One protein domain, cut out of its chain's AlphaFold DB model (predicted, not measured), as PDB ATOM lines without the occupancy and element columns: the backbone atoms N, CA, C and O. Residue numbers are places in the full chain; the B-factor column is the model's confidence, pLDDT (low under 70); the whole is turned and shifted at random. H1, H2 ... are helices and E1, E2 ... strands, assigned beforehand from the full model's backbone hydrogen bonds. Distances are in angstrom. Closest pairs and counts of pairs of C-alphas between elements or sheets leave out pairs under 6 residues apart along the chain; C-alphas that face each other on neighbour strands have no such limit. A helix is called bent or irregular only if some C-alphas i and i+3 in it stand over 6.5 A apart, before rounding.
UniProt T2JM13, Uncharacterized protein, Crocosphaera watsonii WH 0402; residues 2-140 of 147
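This is residues 2 to 140 of the 147 residues of an uncharacterized protein of Crocosphaera watsonii WH 0402 (UniProt T2JM13). A curled sheet of four strands, E1 to E4, with H1 packed over one face, makes a head; the long bent helix H3 leads away from it like a stalk to a small, loose knob of H4 and H5. H2 packs on H3a, the arm of H3 next to the sheet, while residues 109 to 119 stand free between head and knob. The printed part has 139 residues with five named helices and four named strands, in the order H1 E1 E2 H2 E3 E4 H3 H4 H5. The sheet's order is E1 E2 E3 E4, mixed, and the class is mixed, helices and strands. The whole is loose, with a radius of gyration of the C-alphas of 20.9 A and spans of 63 by 31 by 31 A.

Look first for the sheet: E1 is residues 31 to 35, E2 residues 38 to 47, 29.1 A long, E3 residues 70 to 76, 19.6 A, and E4 residues 82 to 88, 17.5 A. Find C-alpha 2 at (181.703, 280.096, 282.384), where H1, residues 2 to 15, begins its 19.9 A. H2 is residues 60 to 66. H3, residues 90 to 117, was assigned as one helix by its hydrogen bonds but is bent, with C-alphas 103 and 106 7.3 A apart. Its arms are H3a, residues 90 to 103, 19.1 A, and H3b, residues 106 to 117, 16.0 A; both are irregular, with 6.8 A between C-alphas 92 and 95 and 6.6 A between C-alphas 112 and 115. H4 is residues 120 to 127, and H5, residues 135 to 138, ends at C-alpha 138, (155.971, 285.925, 306.310).

In the strongly twisted sheet, the hairpin E1 and E2 is antiparallel, with N 33 and O 40 at 2.9 A. E2 and E3 are parallel, with N 45 and O 72 at 3.0 A; E2, H2, E3 form a strand-helix-strand unit, two parallel neighbour strands with a helix between, and its crossover is right-handed. The hairpin E3 and E4 is antiparallel, with N 73 and O 86 at 2.9 A. H1 is on one face, giving two layers, a sheet with a helix on one face; the C-alphas of Arg 8 and Ser 46, the closest of H1 and E2, are 6.7 A apart. H2 touches H3a, by residues 97 to 101 of H3a alone, at a shallow tilt of 13 degrees, opposite ways; Ile 63 and Ile 97 have the closest C-alphas, 6.5 A. H3a and H3b stand at a steep tilt of 44 degrees. H4 and H5 are close but not clearly touching, the closest C-alphas, of Val 127 and Asp 137, being 6.5 A apart. Every O i to N i+4 pair is within hydrogen-bond range in H1, H2 and H4, against 8 of 10 in H3a and 5 of 8 in H3b; H5 is too short for such a pair.

The two C-alphas farthest apart, of Lys 36 and Gln 131, are 64.7 A apart. The printed part has no cut. The links H1 to E1 and E2 to H2 are long. The mean pLDDT of the printed part is 87.9; look for values under 70 at residues 2, 22 to 27, 53 to 54 and 56.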
ATOM      1  N   THR A   2     181.876 278.631 282.520       67.12
ATOM      2  CA  THR A   2     181.703 280.096 282.384       67.12
ATOM      3  C   THR A   2     182.673 280.757 281.401       67.12
ATOM      4  O   THR A   2     182.233 281.435 280.490       67.12
ATOM      5  N   VAL A   3     183.976 280.459 281.488       70.50
ATOM      6  CA  VAL A   3     184.988 281.017 280.563       70.50
ATOM      7  C   VAL A   3     184.716 280.649 279.096       70.50
ATOM      8  O   VAL A   3     184.983 281.444 278.201       70.50
ATOM      9  N   GLN A   4     184.177 279.453 278.830       76.75
ATOM     10  CA  GLN A   4     183.816 279.048 277.466       76.75
ATOM     11  C   GLN A   4     182.546 279.756 276.992       76.75
ATOM     12  O   GLN A   4     182.478 280.157 275.834       76.75
ATOM     13  N   ASP A   5     181.561 279.927 277.871       79.25
ATOM     14  CA  ASP A   5     180.334 280.655 277.546       79.25
ATOM     15  C   ASP A   5     180.642 282.136 277.263       79.25
ATOM     16  O   ASP A   5     180.201 282.662 276.241       79.25
ATOM     17  N   ASP A   6     181.509 282.755 278.073       85.62
ATOM     18  CA  ASP A   6     182.003 284.122 277.874       85.62
ATOM     19  C   ASP A   6     182.781 284.249 276.551       85.62
ATOM     20  O   ASP A   6     182.604 285.210 275.803       85.62
ATOM     21  N   ALA A   7     183.633 283.271 276.215       90.31
ATOM     22  CA  ALA A   7     184.382 283.272 274.958       90.31
ATOM     23  C   ALA A   7     183.459 283.207 273.727       90.31
ATOM     24  O   ALA A   7     183.664 283.949 272.763       90.31
ATOM     25  N   ARG A   8     182.423 282.358 273.766       92.19
ATOM     26  CA  ARG A   8     181.429 282.242 272.684       92.19
ATOM     27  C   ARG A   8     180.611 283.520 272.544       92.19
ATOM     28  O   ARG A   8     180.422 284.010 271.435       92.19
ATOM     29  N   GLU A   9     180.165 284.094 273.657       91.88
ATOM     30  CA  GLU A   9     179.422 285.353 273.641       91.88
ATOM     31  C   GLU A   9     180.258 286.502 273.053       91.88
ATOM     32  O   GLU A   9     179.810 287.188 272.134       91.88
ATOM     33  N   ASN A  10     181.509 286.650 273.500       92.88
ATOM     34  CA  ASN A  10     182.439 287.651 272.972       92.88
ATOM     35  C   ASN A  10     182.706 287.470 271.473       92.88
ATOM     36  O   ASN A  10     182.839 288.453 270.739       92.88
ATOM     37  N   GLN A  11     182.764 286.227 270.996       95.50
ATOM     38  CA  GLN A  11     182.913 285.961 269.572       95.50
ATOM     39  C   GLN A  11     181.694 286.438 268.773       95.50
ATOM     40  O   GLN A  11     181.881 287.051 267.722       95.50
ATOM     41  N   LEU A  12     180.468 286.211 269.262       96.12
ATOM     42  CA  LEU A  12     179.250 286.715 268.615       96.12
ATOM     43  C   LEU A  12     179.221 288.247 268.598       96.12
ATOM     44  O   LEU A  12     178.956 288.843 267.557       96.12
ATOM     45  N   ILE A  13     179.561 288.888 269.718       95.62
ATOM     46  CA  ILE A  13     179.646 290.353 269.822       95.62
ATOM     47  C   ILE A  13     180.608 290.907 268.772       95.62
ATOM     48  O   ILE A  13     180.252 291.811 268.018       95.62
ATOM     49  N   LYS A  14     181.804 290.319 268.663       96.38
ATOM     50  CA  LYS A  14     182.811 290.731 267.682       96.38
ATOM     51  C   LYS A  14     182.349 290.499 266.241       96.38
ATOM     52  O   LYS A  14     182.533 291.376 265.403       96.38
ATOM     53  N   LEU A  15     181.762 289.336 265.952       96.88
ATOM     54  CA  LEU A  15     181.323 288.962 264.604       96.88
ATOM     55  C   LEU A  15     180.235 289.904 264.074       96.88
ATOM     56  O   LEU A  15     180.272 290.289 262.909       96.88
ATOM     57  N   PHE A  16     179.291 290.289 264.934       96.38
ATOM     58  CA  PHE A  16     178.158 291.141 264.573       96.38
ATOM     59  C   PHE A  16     178.371 292.625 264.901       96.38
ATOM     60  O   PHE A  16     177.433 293.406 264.770       96.38
ATOM     61  N   GLN A  17     179.591 293.015 265.296       96.19
ATOM     62  CA  GLN A  17     179.959 294.392 265.651       96.19
ATOM     63  C   GLN A  17     179.007 295.007 266.689       96.19
ATOM     64  O   GLN A  17     178.563 296.147 266.560       96.19
ATOM     65  N   LEU A  18     178.663 294.216 267.703       96.06
ATOM     66  CA  LEU A  18     177.805 294.647 268.797       96.06
ATOM     67  C   LEU A  18     178.636 295.267 269.923       96.06
ATOM     68  O   LEU A  18     179.845 295.057 270.031       96.06
ATOM     69  N   GLU A  19     177.955 295.977 270.810       93.69
ATOM     70  CA  GLU A  19     178.529 296.576 272.008       93.69
ATOM     71  C   GLU A  19     177.967 295.889 273.256       93.69
ATOM     72  O   GLU A  19     176.769 295.599 273.339       93.69
ATOM     73  N   GLN A  20     178.821 295.651 274.254       90.38
ATOM     74  CA  GLN A  20     178.345 295.274 275.584       90.38
ATOM     75  C   GLN A  20     177.842 296.517 276.325       90.38
ATOM     76  O   GLN A  20     178.513 297.552 276.296       90.38
ATOM     77  N   PRO A  21     176.702 296.443 277.036       84.25
ATOM     78  CA  PRO A  21     176.245 297.558 277.850       84.25
ATOM     79  C   PRO A  21     177.270 297.903 278.948       84.25
ATOM     80  O   PRO A  21     177.723 296.999 279.654       84.25
ATOM     81  N   PRO A  22     177.586 299.193 279.173       69.75
ATOM     82  CA  PRO A  22     178.652 299.619 280.090       69.75
ATOM     83  C   PRO A  22     178.413 299.256 281.567       69.75
ATOM     84  O   PRO A  22     179.350 299.288 282.355       69.75
ATOM     85  N   ASN A  23     177.184 298.881 281.945       67.69
ATOM     86  CA  ASN A  23     176.796 298.504 283.310       67.69
ATOM     87  C   ASN A  23     176.059 297.154 283.364       67.69
ATOM     88  O   ASN A  23     175.091 297.011 284.111       67.69
ATOM     89  N   ARG A  24     176.461 296.174 282.543       68.94
ATOM     90  CA  ARG A  24     175.773 294.879 282.449       68.94
ATOM     91  C   ARG A  24     175.692 294.179 283.814       68.94
ATOM     92  O   ARG A  24     176.687 293.669 284.326       68.94
ATOM     93  N   ARG A  25     174.490 294.092 284.393       63.09
ATOM     94  CA  ARG A  25     174.175 293.133 285.461       63.09
ATOM     95  C   ARG A  25     173.852 291.782 284.827       63.09
ATOM     96  O   ARG A  25     173.438 291.697 283.677       63.09
ATOM     97  N   ARG A  26     173.990 290.700 285.599       54.38
ATOM     98  CA  ARG A  26     173.784 289.310 285.134       54.38
ATOM     99  C   ARG A  26     172.404 289.039 284.503       54.38
ATOM    100  O   ARG A  26     172.262 288.070 283.770       54.38
ATOM    101  N   ASN A  27     171.416 289.897 284.772       53.38
ATOM    102  CA  ASN A  27     170.056 289.802 284.242       53.38
ATOM    103  C   ASN A  27     169.761 290.795 283.102       53.38
ATOM    104  O   ASN A  27     168.653 290.772 282.565       53.38
ATOM    105  N   ASP A  28     170.733 291.599 282.676       71.31
ATOM    106  CA  ASP A  28     170.535 292.653 281.680       71.31
ATOM    107  C   ASP A  28     170.674 292.139 280.240       71.31
ATOM    108  O   ASP A  28     170.791 290.941 279.970       71.31
ATOM    109  N   THR A  29     170.556 293.057 279.285       83.31
ATOM    110  CA  THR A  29     170.781 292.795 277.866       83.31
ATOM    111  C   THR A  29     172.210 292.361 277.576       83.31
ATOM    112  O   THR A  29     173.146 292.928 278.126       83.31
ATOM    113  N   ASP A  30     172.362 291.353 276.712       88.88
ATOM    114  CA  ASP A  30     173.670 290.768 276.406       88.88
ATOM    115  C   ASP A  30     174.495 291.704 275.525       88.88
ATOM    116  O   ASP A  30     175.670 291.941 275.790       88.88
ATOM    117  N   ALA A  31     173.855 292.285 274.510       93.75
ATOM    118  CA  ALA A  31     174.509 293.157 273.550       93.75
ATOM    119  C   ALA A  31     173.543 294.190 272.955       93.75
ATOM    120  O   ALA A  31     172.324 293.992 272.939       93.75
ATOM    121  N   LEU A  32     174.078 295.291 272.439       94.50
ATOM    122  CA  LEU A  32     173.324 296.302 271.705       94.50
ATOM    123  C   LEU A  32     174.019 296.684 270.397       94.50
ATOM    124  O   LEU A  32     175.223 296.504 270.247       94.50
ATOM    125  N   LEU A  33     173.250 297.215 269.451       95.44
ATOM    126  CA  LEU A  33     173.748 297.801 268.209       95.44
ATOM    127  C   LEU A  33     173.166 299.202 268.055       95.44
ATOM    128  O   LEU A  33     171.946 299.361 267.980       95.44
ATOM    129  N   ASN A  34     174.034 300.203 267.953       93.88
ATOM    130  CA  ASN A  34     173.642 301.561 267.604       93.88
ATOM    131  C   ASN A  34     173.760 301.740 266.088       93.88
ATOM    132  O   ASN A  34     174.855 301.752 265.532       93.88
ATOM    133  N   TYR A  35     172.629 301.879 265.398       93.06
ATOM    134  CA  TYR A  35     172.603 302.018 263.945       93.06
ATOM    135  C   TYR A  35     171.580 303.066 263.512       93.06
ATOM    136  O   TYR A  35     170.397 302.977 263.839       93.06
ATOM    137  N   LYS A  36     172.040 304.076 262.757       95.06
ATOM    138  CA  LYS A  36     171.213 305.188 262.244       95.06
ATOM    139  C   LYS A  36     170.371 305.881 263.331       95.06
ATOM    140  O   LYS A  36     169.182 306.125 263.141       95.06
ATOM    141  N   GLY A  37     170.983 306.160 264.483       93.31
ATOM    142  CA  GLY A  37     170.320 306.831 265.610       93.31
ATOM    143  C   GLY A  37     169.292 305.972 266.354       93.31
ATOM    144  O   GLY A  37     168.531 306.501 267.156       93.31
ATOM    145  N   LYS A  38     169.248 304.659 266.096       94.00
ATOM    146  CA  LYS A  38     168.415 303.697 266.824       94.00
ATOM    147  C   LYS A  38     169.294 302.693 267.555       94.00
ATOM    148  O   LYS A  38     170.300 302.242 267.009       94.00
ATOM    149  N   THR A  39     168.872 302.313 268.754       93.19
ATOM    150  CA  THR A  39     169.497 301.240 269.527       93.19
ATOM    151  C   THR A  39     168.667 299.972 269.387       93.19
ATOM    152  O   THR A  39     167.468 299.967 269.663       93.19
ATOM    153  N   PHE A  40     169.315 298.895 268.961       94.56
ATOM    154  CA  PHE A  40     168.733 297.561 268.887       94.56
ATOM    155  C   PHE A  40     169.324 296.704 269.997       94.56
ATOM    156  O   PHE A  40     170.540 296.666 270.167       94.56
ATOM    157  N   TYR A  41     168.472 296.013 270.745       94.25
ATOM    158  CA  TYR A  41     168.891 295.169 271.859       94.25
ATOM    159  C   TYR A  41     168.897 293.702 271.447       94.25
ATOM    160  O   TYR A  41     167.942 293.223 270.832       94.25
ATOM    161  N   PHE A  42     169.953 292.995 271.831       95.38
ATOM    162  CA  PHE A  42     170.178 291.599 271.490       95.38
ATOM    163  C   PHE A  42     170.204 290.717 272.738       95.38
ATOM    164  O   PHE A  42     170.788 291.056 273.771       95.38
ATOM    165  N   GLU A  43     169.550 289.570 272.629       94.19
ATOM    166  CA  GLU A  43     169.784 288.409 273.473       94.19
ATOM    167  C   GLU A  43     170.729 287.467 272.718       94.19
ATOM    168  O   GLU A  43     170.483 287.111 271.560       94.19
ATOM    169  N   LEU A  44     171.818 287.072 273.370       93.81
ATOM    170  CA  LEU A  44     172.806 286.157 272.826       93.81
ATOM    171  C   LEU A  44     172.654 284.801 273.504       93.81
ATOM    172  O   LEU A  44     172.461 284.681 274.720       93.81
ATOM    173  N   LYS A  45     172.722 283.747 272.697       92.06
ATOM    174  CA  LYS A  45     172.771 282.368 273.175       92.06
ATOM    175  C   LYS A  45     173.802 281.603 272.369       92.06
ATOM    176  O   LYS A  45     174.007 281.857 271.185       92.06
ATOM    177  N   SER A  46     174.431 280.632 273.010       91.81
ATOM    178  CA  SER A  46     175.281 279.670 272.327       91.81
ATOM    179  C   SER A  46     174.940 278.258 272.776       91.81
ATOM    180  O   SER A  46     174.413 278.040 273.869       91.81
ATOM    181  N   THR A  47     175.186 277.292 271.901       90.56
ATOM    182  CA  THR A  47     175.000 275.877 272.211       90.56
ATOM    183  C   THR A  47     175.965 275.026 271.401       90.56
ATOM    184  O   THR A  47     176.311 275.359 270.269       90.56
ATOM    185  N   THR A  48     176.399 273.915 271.990       88.75
ATOM    186  CA  THR A  48     177.125 272.837 271.299       88.75
ATOM    187  C   THR A  48     176.192 271.686 270.903       88.75
ATOM    188  O   THR A  48     176.631 270.666 270.374       88.75
ATOM    189  N   LYS A  49     174.891 271.830 271.194       85.38
ATOM    190  CA  LYS A  49     173.817 270.873 270.905       85.38
ATOM    191  C   LYS A  49     172.853 271.455 269.869       85.38
ATOM    192  O   LYS A  49     172.967 272.602 269.458       85.38
ATOM    193  N   ASN A  50     171.831 270.680 269.517       79.31
ATOM    194  CA  ASN A  50     170.781 271.106 268.586       79.31
ATOM    195  C   ASN A  50     169.687 271.973 269.241       79.31
ATOM    196  O   ASN A  50     168.705 272.311 268.589       79.31
ATOM    197  N   SER A  51     169.803 272.305 270.531       77.06
ATOM    198  CA  SER A  51     168.815 273.110 271.256       77.06
ATOM    199  C   SER A  51     169.464 274.028 272.290       77.06
ATOM    200  O   SER A  51     170.607 273.820 272.708       77.06
ATOM    201  N   VAL A  52     168.714 275.051 272.699       78.38
ATOM    202  CA  VAL A  52     169.084 276.001 273.753       78.38
ATOM    203  C   VAL A  52     168.090 275.843 274.898       78.38
ATOM    204  O   VAL A  52     166.877 275.841 274.678       78.38
ATOM    205  N   THR A  53     168.586 275.690 276.124       66.94
ATOM    206  CA  THR A  53     167.727 275.676 277.309       66.94
ATOM    207  C   THR A  53     167.348 277.099 277.689       66.94
ATOM    208  O   THR A  53     168.139 278.035 277.578       66.94
ATOM    209  N   THR A  54     166.114 277.267 278.147       63.47
ATOM    210  CA  THR A  54     165.649 278.540 278.693       63.47
ATOM    211  C   THR A  54     165.554 278.399 280.202       63.47
ATOM    212  O   THR A  54     165.118 277.361 280.685       63.47
ATOM    213  N   VAL A  55     166.133 279.388 280.888       70.38
ATOM    214  CA  VAL A  55     166.261 279.609 282.343       70.38
ATOM    215  C   VAL A  55     165.459 278.686 283.277       70.38
ATOM    216  O   VAL A  55     164.275 278.445 283.077       70.38
ATOM    217  N   ARG A  56     166.107 278.235 284.363       67.88
ATOM    218  CA  ARG A  56     165.508 277.349 285.380       67.88
ATOM    219  C   ARG A  56     164.319 277.995 286.104       67.88
ATOM    220  O   ARG A  56     163.295 277.341 286.255       67.88
ATOM    221  N   ASP A  57     164.452 279.266 286.486       74.69
ATOM    222  CA  ASP A  57     163.424 280.039 287.195       74.69
ATOM    223  C   ASP A  57     162.721 280.993 286.220       74.69
ATOM    224  O   ASP A  57     162.896 282.213 286.245       74.69
ATOM    225  N   PHE A  58     161.986 280.414 285.273       81.88
ATOM    226  CA  PHE A  58     161.297 281.177 284.242       81.88
ATOM    227  C   PHE A  58     160.060 281.901 284.800       81.88
ATOM    228  O   PHE A  58     159.281 281.332 285.557       81.88
ATOM    229  N   GLY A  59     159.860 283.160 284.407       85.56
ATOM    230  CA  GLY A  59     158.799 284.006 284.958       85.56
ATOM    231  C   GLY A  59     158.536 285.251 284.118       85.56
ATOM    232  O   GLY A  59     159.199 285.478 283.104       85.56
ATOM    233  N   ILE A  60     157.582 286.079 284.551       85.50
ATOM    234  CA  ILE A  60     157.079 287.214 283.759       85.50
ATOM    235  C   ILE A  60     158.163 288.243 283.402       85.50
ATOM    236  O   ILE A  60     158.133 288.831 282.324       85.50
ATOM    237  N   GLU A  61     159.174 288.416 284.254       86.19
ATOM    238  CA  GLU A  61     160.288 289.330 283.980       86.19
ATOM    239  C   GLU A  61     161.134 288.877 282.781       86.19
ATOM    240  O   GLU A  61     161.613 289.709 282.010       86.19
ATOM    241  N   HIS A  62     161.239 287.567 282.536       87.94
ATOM    242  CA  HIS A  62     161.894 287.046 281.336       87.94
ATOM    243  C   HIS A  62     161.083 287.356 280.076       87.94
ATOM    244  O   HIS A  62     161.654 287.763 279.066       87.94
ATOM    245  N   ILE A  63     159.754 287.230 280.146       89.81
ATOM    246  CA  ILE A  63     158.860 287.612 279.047       89.81
ATOM    247  C   ILE A  63     159.057 289.090 278.700       89.81
ATOM    248  O   ILE A  63     159.378 289.408 277.555       89.81
ATOM    249  N   LYS A  64     158.961 289.984 279.693       89.06
ATOM    250  CA  LYS A  64     159.164 291.430 279.503       89.06
ATOM    251  C   LYS A  64     160.539 291.745 278.915       89.06
ATOM    252  O   LYS A  64     160.642 292.545 277.988       89.06
ATOM    253  N   LYS A  65     161.590 291.084 279.410       88.06
ATOM    254  CA  LYS A  65     162.960 291.243 278.906       88.06
ATOM    255  C   LYS A  65     163.075 290.867 277.427       88.06
ATOM    256  O   LYS A  65     163.802 291.531 276.692       88.06
ATOM    257  N   TRP A  66     162.420 289.794 276.991       92.25
ATOM    258  CA  TRP A  66     162.624 289.224 275.658       92.25
ATOM    259  C   TRP A  66     161.759 289.844 274.559       92.25
ATOM    260  O   TRP A  66     162.173 289.815 273.401       92.25
ATOM    261  N   GLN A  67     160.595 290.413 274.895       90.38
ATOM    262  CA  GLN A  67     159.579 290.870 273.931       90.38
ATOM    263  C   GLN A  67     160.106 291.801 272.825       90.38
ATOM    264  O   GLN A  67     159.646 291.713 271.690       90.38
ATOM    265  N   ASN A  68     161.085 292.656 273.131       90.75
ATOM    266  CA  ASN A  68     161.597 293.671 272.200       90.75
ATOM    267  C   ASN A  68     163.025 293.396 271.712       90.75
ATOM    268  O   ASN A  68     163.686 294.295 271.191       90.75
ATOM    269  N   LYS A  69     163.526 292.172 271.901       94.69
ATOM    270  CA  LYS A  69     164.910 291.831 271.579       94.69
ATOM    271  C   LYS A  69     165.043 291.079 270.273       94.69
ATOM    272  O   LYS A  69     164.232 290.218 269.935       94.69
ATOM    273  N   HIS A  70     166.132 291.375 269.586       96.62
ATOM    274  CA  HIS A  70     166.682 290.511 268.561       96.62
ATOM    275  C   HIS A  70     167.432 289.359 269.224       96.62
ATOM    276  O   HIS A  70     167.961 289.505 270.323       96.62
ATOM    277  N   TRP A  71     167.475 288.210 268.567       96.56
ATOM    278  CA  TRP A  71     168.158 287.030 269.078       96.56
ATOM    279  C   TRP A  71     169.228 286.593 268.099       96.56
ATOM    280  O   TRP A  71     168.971 286.515 266.898       96.56
ATOM    281  N   ILE A  72     170.413 286.291 268.624       96.88
ATOM    282  CA  ILE A  72     171.477 285.615 267.884       96.88
ATOM    283  C   ILE A  72     171.836 284.352 268.652       96.88
ATOM    284  O   ILE A  72     172.206 284.400 269.827       96.88
ATOM    285  N   ILE A  73     171.714 283.214 267.973       95.31
ATOM    286  CA  ILE A  73     172.011 281.900 268.530       95.31
ATOM    287  C   ILE A  73     173.174 281.296 267.753       95.31
ATOM    288  O   ILE A  73     173.012 280.926 266.590       95.31
ATOM    289  N   GLY A  74     174.337 281.203 268.392       95.31
ATOM    290  CA  GLY A  74     175.524 280.569 267.823       95.31
ATOM    291  C   GLY A  74     175.546 279.061 268.073       95.31
ATOM    292  O   GLY A  74     175.394 278.612 269.212       95.31
ATOM    293  N   PHE A  75     175.776 278.281 267.018       94.62
ATOM    294  CA  PHE A  75     175.929 276.829 267.085       94.62
ATOM    295  C   PHE A  75     177.398 276.460 266.927       94.62
ATOM    296  O   PHE A  75     178.025 276.751 265.906       94.62
ATOM    297  N   TYR A  76     177.937 275.817 267.954       93.31
ATOM    298  CA  TYR A  76     179.354 275.524 268.112       93.31
ATOM    299  C   TYR A  76     179.632 274.024 268.016       93.31
ATOM    300  O   TYR A  76     178.744 273.195 268.226       93.31
ATOM    301  N   ASP A  77     180.871 273.653 267.704       90.25
ATOM    302  CA  ASP A  77     181.365 272.314 268.031       90.25
ATOM    303  C   ASP A  77     181.673 272.162 269.535       90.25
ATOM    304  O   ASP A  77     181.367 273.036 270.346       90.25
ATOM    305  N   GLN A  78     182.226 271.012 269.931       85.12
ATOM    306  CA  GLN A  78     182.557 270.728 271.333       85.12
ATOM    307  C   GLN A  78     183.698 271.598 271.880       85.12
ATOM    308  O   GLN A  78     183.864 271.680 273.097       85.12
ATOM    309  N   GLU A  79     184.450 272.253 271.001       81.31
ATOM    310  CA  GLU A  79     185.482 273.211 271.355       81.31
ATOM    311  C   GLU A  79     184.836 274.608 271.454       81.31
ATOM    312  O   GLU A  79     183.987 274.876 272.318       81.31
ATOM    313  N   THR A  80     185.215 275.512 270.556       82.06
ATOM    314  CA  THR A  80     184.716 276.889 270.457       82.06
ATOM    315  C   THR A  80     184.601 277.352 269.008       82.06
ATOM    316  O   THR A  80     184.509 278.554 268.756       82.06
ATOM    317  N   ASN A  81     184.587 276.435 268.037       91.00
ATOM    318  CA  ASN A  81     184.477 276.827 266.638       91.00
ATOM    319  C   ASN A  81     183.004 277.048 266.286       91.00
ATOM    320  O   ASN A  81     182.173 276.139 266.366       91.00
ATOM    321  N   LEU A  82     182.678 278.288 265.922       94.88
ATOM    322  CA  LEU A  82     181.347 278.667 265.472       94.88
ATOM    323  C   LEU A  82     181.084 278.054 264.092       94.88
ATOM    324  O   LEU A  82     181.806 278.342 263.141       94.88
ATOM    325  N   LYS A  83     180.035 277.238 263.978       95.31
ATOM    326  CA  LYS A  83     179.626 276.618 262.709       95.31
ATOM    327  C   LYS A  83     178.680 277.518 261.928       95.31
ATOM    328  O   LYS A  83     178.872 277.745 260.739       95.31
ATOM    329  N   TYR A  84     177.638 278.000 262.597       95.25
ATOM    330  CA  TYR A  84     176.631 278.886 262.021       95.25
ATOM    331  C   TYR A  84     175.876 279.635 263.119       95.25
ATOM    332  O   TYR A  84     175.945 279.285 264.300       95.25
ATOM    333  N   CYS A  85     175.146 280.672 262.714       96.44
ATOM    334  CA  CYS A  85     174.260 281.432 263.584       96.44
ATOM    335  C   CYS A  85     172.837 281.427 263.038       96.44
ATOM    336  O   CYS A  85     172.631 281.498 261.826       96.44
ATOM    337  N   HIS A  86     171.869 281.447 263.945       96.12
ATOM    338  CA  HIS A  86     170.514 281.874 263.630       96.12
ATOM    339  C   HIS A  86     170.263 283.263 264.190       96.12
ATOM    340  O   HIS A  86     170.637 283.564 265.323       96.12
ATOM    341  N   TYR A  87     169.606 284.084 263.382       97.19
ATOM    342  CA  TYR A  87     169.062 285.365 263.791       97.19
ATOM    343  C   TYR A  87     167.537 285.266 263.823       97.19
ATOM    344  O   TYR A  87     166.945 284.661 262.929       97.19
ATOM    345  N   ALA A  88     166.919 285.883 264.827       96.50
ATOM    346  CA  ALA A  88     165.478 286.076 264.875       96.50
ATOM    347  C   ALA A  88     165.144 287.489 265.367       96.50
ATOM    348  O   ALA A  88     165.653 287.964 266.386       96.50
ATOM    349  N   SER A  89     164.273 288.171 264.634       97.12
ATOM    350  CA  SER A  89     163.725 289.471 265.010       97.12
ATOM    351  C   SER A  89     162.711 289.352 266.160       97.12
ATOM    352  O   SER A  89     162.141 288.276 266.371       97.12
ATOM    353  N   PRO A  90     162.383 290.463 266.853       96.38
ATOM    354  CA  PRO A  90     161.309 290.480 267.849       96.38
ATOM    355  C   PRO A  90     159.986 289.916 267.309       96.38
ATOM    356  O   PRO A  90     159.267 289.197 268.001       96.38
ATOM    357  N   LYS A  91     159.684 290.184 266.031       96.81
ATOM    358  CA  LYS A  91     158.477 289.680 265.367       96.81
ATOM    359  C   LYS A  91     158.496 288.158 265.232       96.81
ATOM    360  O   LYS A  91     157.485 287.523 265.518       96.81
ATOM    361  N   GLU A  92     159.616 287.572 264.820       96.44
ATOM    362  CA  GLU A  92     159.755 286.116 264.674       96.44
ATOM    363  C   GLU A  92     159.714 285.406 266.031       96.44
ATOM    364  O   GLU A  92     159.069 284.368 266.168       96.44
ATOM    365  N   MET A  93     160.314 286.012 267.059       95.50
ATOM    366  CA  MET A  93     160.309 285.473 268.420       95.50
ATOM    367  C   MET A  93     158.965 285.637 269.138       95.50
ATOM    368  O   MET A  93     158.690 284.901 270.085       95.50
ATOM    369  N   SER A  94     158.106 286.559 268.691       94.38
ATOM    370  CA  SER A  94     156.852 286.905 269.373       94.38
ATOM    371  C   SER A  94     155.943 285.702 269.641       94.38
ATOM    372  O   SER A  94     155.397 285.582 270.738       94.38
ATOM    373  N   LYS A  95     155.816 284.781 268.674       94.88
ATOM    374  CA  LYS A  95     154.984 283.579 268.818       94.88
ATOM    375  C   LYS A  95     155.506 282.690 269.944       94.88
ATOM    376  O   LYS A  95     154.750 282.334 270.840       94.88
ATOM    377  N   TRP A  96     156.801 282.393 269.924       93.12
ATOM    378  CA  TRP A  96     157.435 281.556 270.937       93.12
ATOM    379  C   TRP A  96     157.406 282.214 272.326       93.12
ATOM    380  O   TRP A  96     157.090 281.556 273.313       93.12
ATOM    381  N   ILE A  97     157.652 283.526 272.418       93.44
ATOM    382  CA  ILE A  97     157.548 284.269 273.686       93.44
ATOM    383  C   ILE A  97     156.120 284.179 274.239       93.44
ATOM    384  O   ILE A  97     155.943 283.920 275.426       93.44
ATOM    385  N   LYS A  98     155.099 284.323 273.389       93.69
ATOM    386  CA  LYS A  98     153.694 284.201 273.796       93.69
ATOM    387  C   LYS A  98     153.338 282.790 274.267       93.69
ATOM    388  O   LYS A  98     152.621 282.642 275.250       93.69
ATOM    389  N   GLU A  99     153.861 281.753 273.615       93.25
ATOM    390  CA  GLU A  99     153.713 280.366 274.081       93.25
ATOM    391  C   GLU A  99     154.321 280.185 275.482       93.25
ATOM    392  O   GLU A  99     153.732 279.536 276.346       93.25
ATOM    393  N   LYS A 100     155.477 280.808 275.745       91.94
ATOM    394  CA  LYS A 100     156.098 280.798 277.075       91.94
ATOM    395  C   LYS A 100     155.311 281.602 278.106       91.94
ATOM    396  O   LYS A 100     155.198 281.161 279.244       91.94
ATOM    397  N   GLU A 101     154.732 282.732 277.722       92.31
ATOM    398  CA  GLU A 101     153.852 283.518 278.591       92.31
ATOM    399  C   GLU A 101     152.614 282.707 278.995       92.31
ATOM    400  O   GLU A 101     152.261 282.653 280.170       92.31
ATOM    401  N   GLN A 102     152.001 282.000 278.042       92.62
ATOM    402  CA  GLN A 102     150.873 281.107 278.305       92.62
ATOM    403  C   GLN A 102     151.252 279.948 279.232       92.62
ATOM    404  O   GLN A 102     150.475 279.609 280.123       92.62
ATOM    405  N   TYR A 103     152.448 279.378 279.062       89.69
ATOM    406  CA  TYR A 103     152.958 278.301 279.912       89.69
ATOM    407  C   TYR A 103     153.017 278.695 281.399       89.69
ATOM    408  O   TYR A 103     152.683 277.875 282.248       89.69
ATOM    409  N   ILE A 104     153.365 279.949 281.721       89.50
ATOM    410  CA  ILE A 104     153.440 280.447 283.112       89.50
ATOM    411  C   ILE A 104     152.175 281.168 283.594       89.50
ATOM    412  O   ILE A 104     152.115 281.622 284.739       89.50
ATOM    413  N   ALA A 105     151.156 281.315 282.743       89.69
ATOM    414  CA  ALA A 105     149.973 282.112 283.063       89.69
ATOM    415  C   ALA A 105     149.211 281.569 284.284       89.69
ATOM    416  O   ALA A 105     148.660 282.347 285.067       89.69
ATOM    417  N   GLY A 106     149.202 280.243 284.465       88.50
ATOM    418  CA  GLY A 106     148.607 279.583 285.628       88.50
ATOM    419  C   GLY A 106     149.291 279.984 286.934       88.50
ATOM    420  O   GLY A 106     148.623 280.472 287.843       88.50
ATOM    421  N   ASP A 107     150.618 279.862 286.992       85.81
ATOM    422  CA  ASP A 107     151.425 280.213 288.167       85.81
ATOM    423  C   ASP A 107     151.261 281.686 288.539       85.81
ATOM    424  O   ASP A 107     151.085 282.028 289.709       85.81
ATOM    425  N   PHE A 108     151.235 282.566 287.536       83.50
ATOM    426  CA  PHE A 108     151.014 283.991 287.751       83.50
ATOM    427  C   PHE A 108     149.622 284.278 288.323       83.50
ATOM    428  O   PHE A 108     149.479 285.042 289.278       83.50
ATOM    429  N   LYS A 109     148.586 283.628 287.785       88.56
ATOM    430  CA  LYS A 109     147.217 283.779 288.286       88.56
ATOM    431  C   LYS A 109     147.073 283.231 289.707       88.56
ATOM    432  O   LYS A 109     146.413 283.859 290.533       88.56
ATOM    433  N   LEU A 110     147.718 282.108 290.019       87.50
ATOM    434  CA  LEU A 110     147.782 281.580 291.383       87.50
ATOM    435  C   LEU A 110     148.474 282.569 292.324       87.50
ATOM    436  O   LEU A 110     147.927 282.870 293.379       87.50
ATOM    437  N   ALA A 111     149.613 283.140 291.927       85.38
ATOM    438  CA  ALA A 111     150.329 284.128 292.732       85.38
ATOM    439  C   ALA A 111     149.488 285.381 293.045       85.38
ATOM    440  O   ALA A 111     149.673 285.991 294.093       85.38
ATOM    441  N   GLN A 112     148.540 285.748 292.176       85.62
ATOM    442  CA  GLN A 112     147.610 286.857 292.412       85.62
ATOM    443  C   GLN A 112     146.418 286.478 293.300       85.62
ATOM    444  O   GLN A 112     145.985 287.280 294.126       85.62
ATOM    445  N   LEU A 113     145.855 285.281 293.115       88.44
ATOM    446  CA  LEU A 113     144.623 284.866 293.794       88.44
ATOM    447  C   LEU A 113     144.881 284.284 295.184       88.44
ATOM    448  O   LEU A 113     144.148 284.591 296.122       88.44
ATOM    449  N   VAL A 114     145.915 283.451 295.320       87.94
ATOM    450  CA  VAL A 114     146.199 282.688 296.543       87.94
ATOM    451  C   VAL A 114     146.404 283.580 297.769       87.94
ATOM    452  O   VAL A 114     145.833 283.226 298.798       87.94
ATOM    453  N   PRO A 115     147.114 284.727 297.721       87.00
ATOM    454  CA  PRO A 115     147.317 285.559 298.910       87.00
ATOM    455  C   PRO A 115     146.016 285.965 299.613       87.00
ATOM    456  O   PRO A 115     145.949 285.924 300.837       87.00
ATOM    457  N   ASN A 116     144.960 286.266 298.850       86.06
ATOM    458  CA  ASN A 116     143.652 286.646 299.397       86.06
ATOM    459  C   ASN A 116     142.853 285.456 299.954       86.06
ATOM    460  O   ASN A 116     141.849 285.647 300.633       86.06
ATOM    461  N   LEU A 117     143.277 284.228 299.648       87.44
ATOM    462  CA  LEU A 117     142.678 282.990 300.146       87.44
ATOM    463  C   LEU A 117     143.437 282.425 301.355       87.44
ATOM    464  O   LEU A 117     142.979 281.456 301.965       87.44
ATOM    465  N   ILE A 118     144.586 283.012 301.717       86.75
ATOM    466  CA  ILE A 118     145.330 282.628 302.915       86.75
ATOM    467  C   ILE A 118     144.521 283.058 304.138       86.75
ATOM    468  O   ILE A 118     144.385 284.239 304.445       86.75
ATOM    469  N   ASN A 119     143.995 282.067 304.848       89.00
ATOM    470  CA  ASN A 119     143.321 282.245 306.124       89.00
ATOM    471  C   ASN A 119     144.182 281.698 307.273       89.00
ATOM    472  O   ASN A 119     145.264 281.142 307.068       89.00
ATOM    473  N   LEU A 120     143.685 281.842 308.502       89.06
ATOM    474  CA  LEU A 120     144.411 281.447 309.706       89.06
ATOM    475  C   LEU A 120     144.748 279.945 309.735       89.06
ATOM    476  O   LEU A 120     145.852 279.577 310.118       89.06
ATOM    477  N   GLN A 121     143.859 279.082 309.233       89.81
ATOM    478  CA  GLN A 121     144.126 277.644 309.148       89.81
ATOM    479  C   GLN A 121     145.279 277.328 308.182       89.81
ATOM    480  O   GLN A 121     146.121 276.476 308.464       89.81
ATOM    481  N   VAL A 122     145.348 278.027 307.046       87.81
ATOM    482  CA  VAL A 122     146.462 277.901 306.094       87.81
ATOM    483  C   VAL A 122     147.769 278.381 306.730       87.81
ATOM    484  O   VAL A 122     148.798 277.719 306.586       87.81
ATOM    485  N   MET A 123     147.730 279.480 307.493       87.44
ATOM    486  CA  MET A 123     148.885 279.953 308.267       87.44
ATOM    487  C   MET A 123     149.357 278.893 309.271       87.44
ATOM    488  O   MET A 123     150.552 278.608 309.335       87.44
ATOM    489  N   TYR A 124     148.432 278.253 309.991       91.69
ATOM    490  CA  TYR A 124     148.741 277.207 310.973       91.69
ATOM    491  C   TYR A 124     149.431 276.010 310.324       91.69
ATOM    492  O   TYR A 124     150.452 275.539 310.820       91.69
ATOM    493  N   ASN A 125     148.930 275.572 309.171       88.62
ATOM    494  CA  ASN A 125     149.491 274.432 308.452       88.62
ATOM    495  C   ASN A 125     150.905 274.701 307.900       88.62
ATOM    496  O   ASN A 125     151.679 273.760 307.748       88.62
ATOM    497  N   ILE A 126     151.251 275.955 307.579       87.94
ATOM    498  CA  ILE A 126     152.530 276.295 306.925       87.94
ATOM    499  C   ILE A 126     153.601 276.728 307.931       87.94
ATOM    500  O   ILE A 126     154.759 276.321 307.823       87.94
ATOM    501  N   VAL A 127     153.249 277.576 308.899       89.69
ATOM    502  CA  VAL A 127     154.214 278.156 309.851       89.69
ATOM    503  C   VAL A 127     153.965 277.760 311.306       89.69
ATOM    504  O   VAL A 127     154.716 278.203 312.181       89.69
ATOM    505  N   GLY A 128     152.981 276.894 311.554       90.38
ATOM    506  CA  GLY A 128     152.557 276.470 312.884       90.38
ATOM    507  C   GLY A 128     151.579 277.451 313.527       90.38
ATOM    508  O   GLY A 128     151.546 278.641 313.196       90.38
ATOM    509  N   GLU A 129     150.783 276.947 314.468       94.44
ATOM    510  CA  GLU A 129     149.934 277.773 315.325       94.44
ATOM    511  C   GLU A 129     150.797 278.607 316.282       94.44
ATOM    512  O   GLU A 129     151.724 278.097 316.917       94.44
ATOM    513  N   LYS A 130     150.526 279.914 316.343       90.12
ATOM    514  CA  LYS A 130     151.265 280.872 317.172       90.12
ATOM    515  C   LYS A 130     150.337 281.968 317.661       90.12
ATOM    516  O   LYS A 130     149.439 282.390 316.943       90.12
ATOM    517  N   GLN A 131     150.634 282.504 318.843       88.44
ATOM    518  CA  GLN A 131     149.910 283.654 319.388       88.44
ATOM    519  C   GLN A 131     150.144 284.935 318.566       88.44
ATOM    520  O   GLN A 131     149.243 285.758 318.438       88.44
ATOM    521  N   TYR A 132     151.339 285.090 317.982       89.12
ATOM    522  CA  TYR A 132     151.691 286.205 317.104       89.12
ATOM    523  C   TYR A 132     152.562 285.716 315.943       89.12
ATOM    524  O   TYR A 132     153.473 284.907 316.136       89.12
ATOM    525  N   TYR A 133     152.307 286.246 314.747       86.31
ATOM    526  CA  TYR A 133     153.117 286.008 313.554       86.31
ATOM    527  C   TYR A 133     154.075 287.165 313.309       86.31
ATOM    528  O   TYR A 133     153.731 288.331 313.493       86.31
ATOM    529  N   THR A 134     155.286 286.840 312.868       88.75
ATOM    530  CA  THR A 134     156.347 287.819 312.627       88.75
ATOM    531  C   THR A 134     156.628 287.999 311.135       88.75
ATOM    532  O   THR A 134     156.286 287.156 310.306       88.75
ATOM    533  N   ILE A 135     157.363 289.056 310.779       83.94
ATOM    534  CA  ILE A 135     157.887 289.242 309.411       83.94
ATOM    535  C   ILE A 135     158.756 288.046 308.973       83.94
ATOM    536  O   ILE A 135     158.806 287.714 307.791       83.94
ATOM    537  N   GLN A 136     159.435 287.365 309.903       84.38
ATOM    538  CA  GLN A 136     160.225 286.173 309.571       84.38
ATOM    539  C   GLN A 136     159.338 284.979 309.198       84.38
ATOM    540  O   GLN A 136     159.730 284.179 308.351       84.38
ATOM    541  N   ASP A 137     158.136 284.880 309.768       84.06
ATOM    542  CA  ASP A 137     157.145 283.886 309.350       84.06
ATOM    543  C   ASP A 137     156.616 284.204 307.950       84.06
ATOM    544  O   ASP A 137     156.551 283.309 307.110       84.06
ATOM    545  N   ALA A 138     156.362 285.484 307.650       81.00
ATOM    546  CA  ALA A 138     155.971 285.925 306.310       81.00
ATOM    547  C   ALA A 138     157.016 285.548 305.239       81.00
ATOM    548  O   ALA A 138     156.660 285.128 304.142       81.00
ATOM    549  N   LYS A 139     158.318 285.590 305.563       80.31
ATOM    550  CA  LYS A 139     159.397 285.181 304.639       80.31
ATOM    551  C   LYS A 139     159.399 283.694 304.272       80.31
ATOM    552  O   LYS A 139     160.125 283.326 303.351       80.31
ATOM    553  N   LYS A 140     158.638 282.842 304.967       78.06
ATOM    554  CA  LYS A 140     158.456 281.431 304.585       78.06
ATOM    555  C   LYS A 140     157.450 281.275 303.440       78.06
ATOM    556  O   LYS A 140     157.537 280.314 302.685       78.06
TER     557      LYS A 140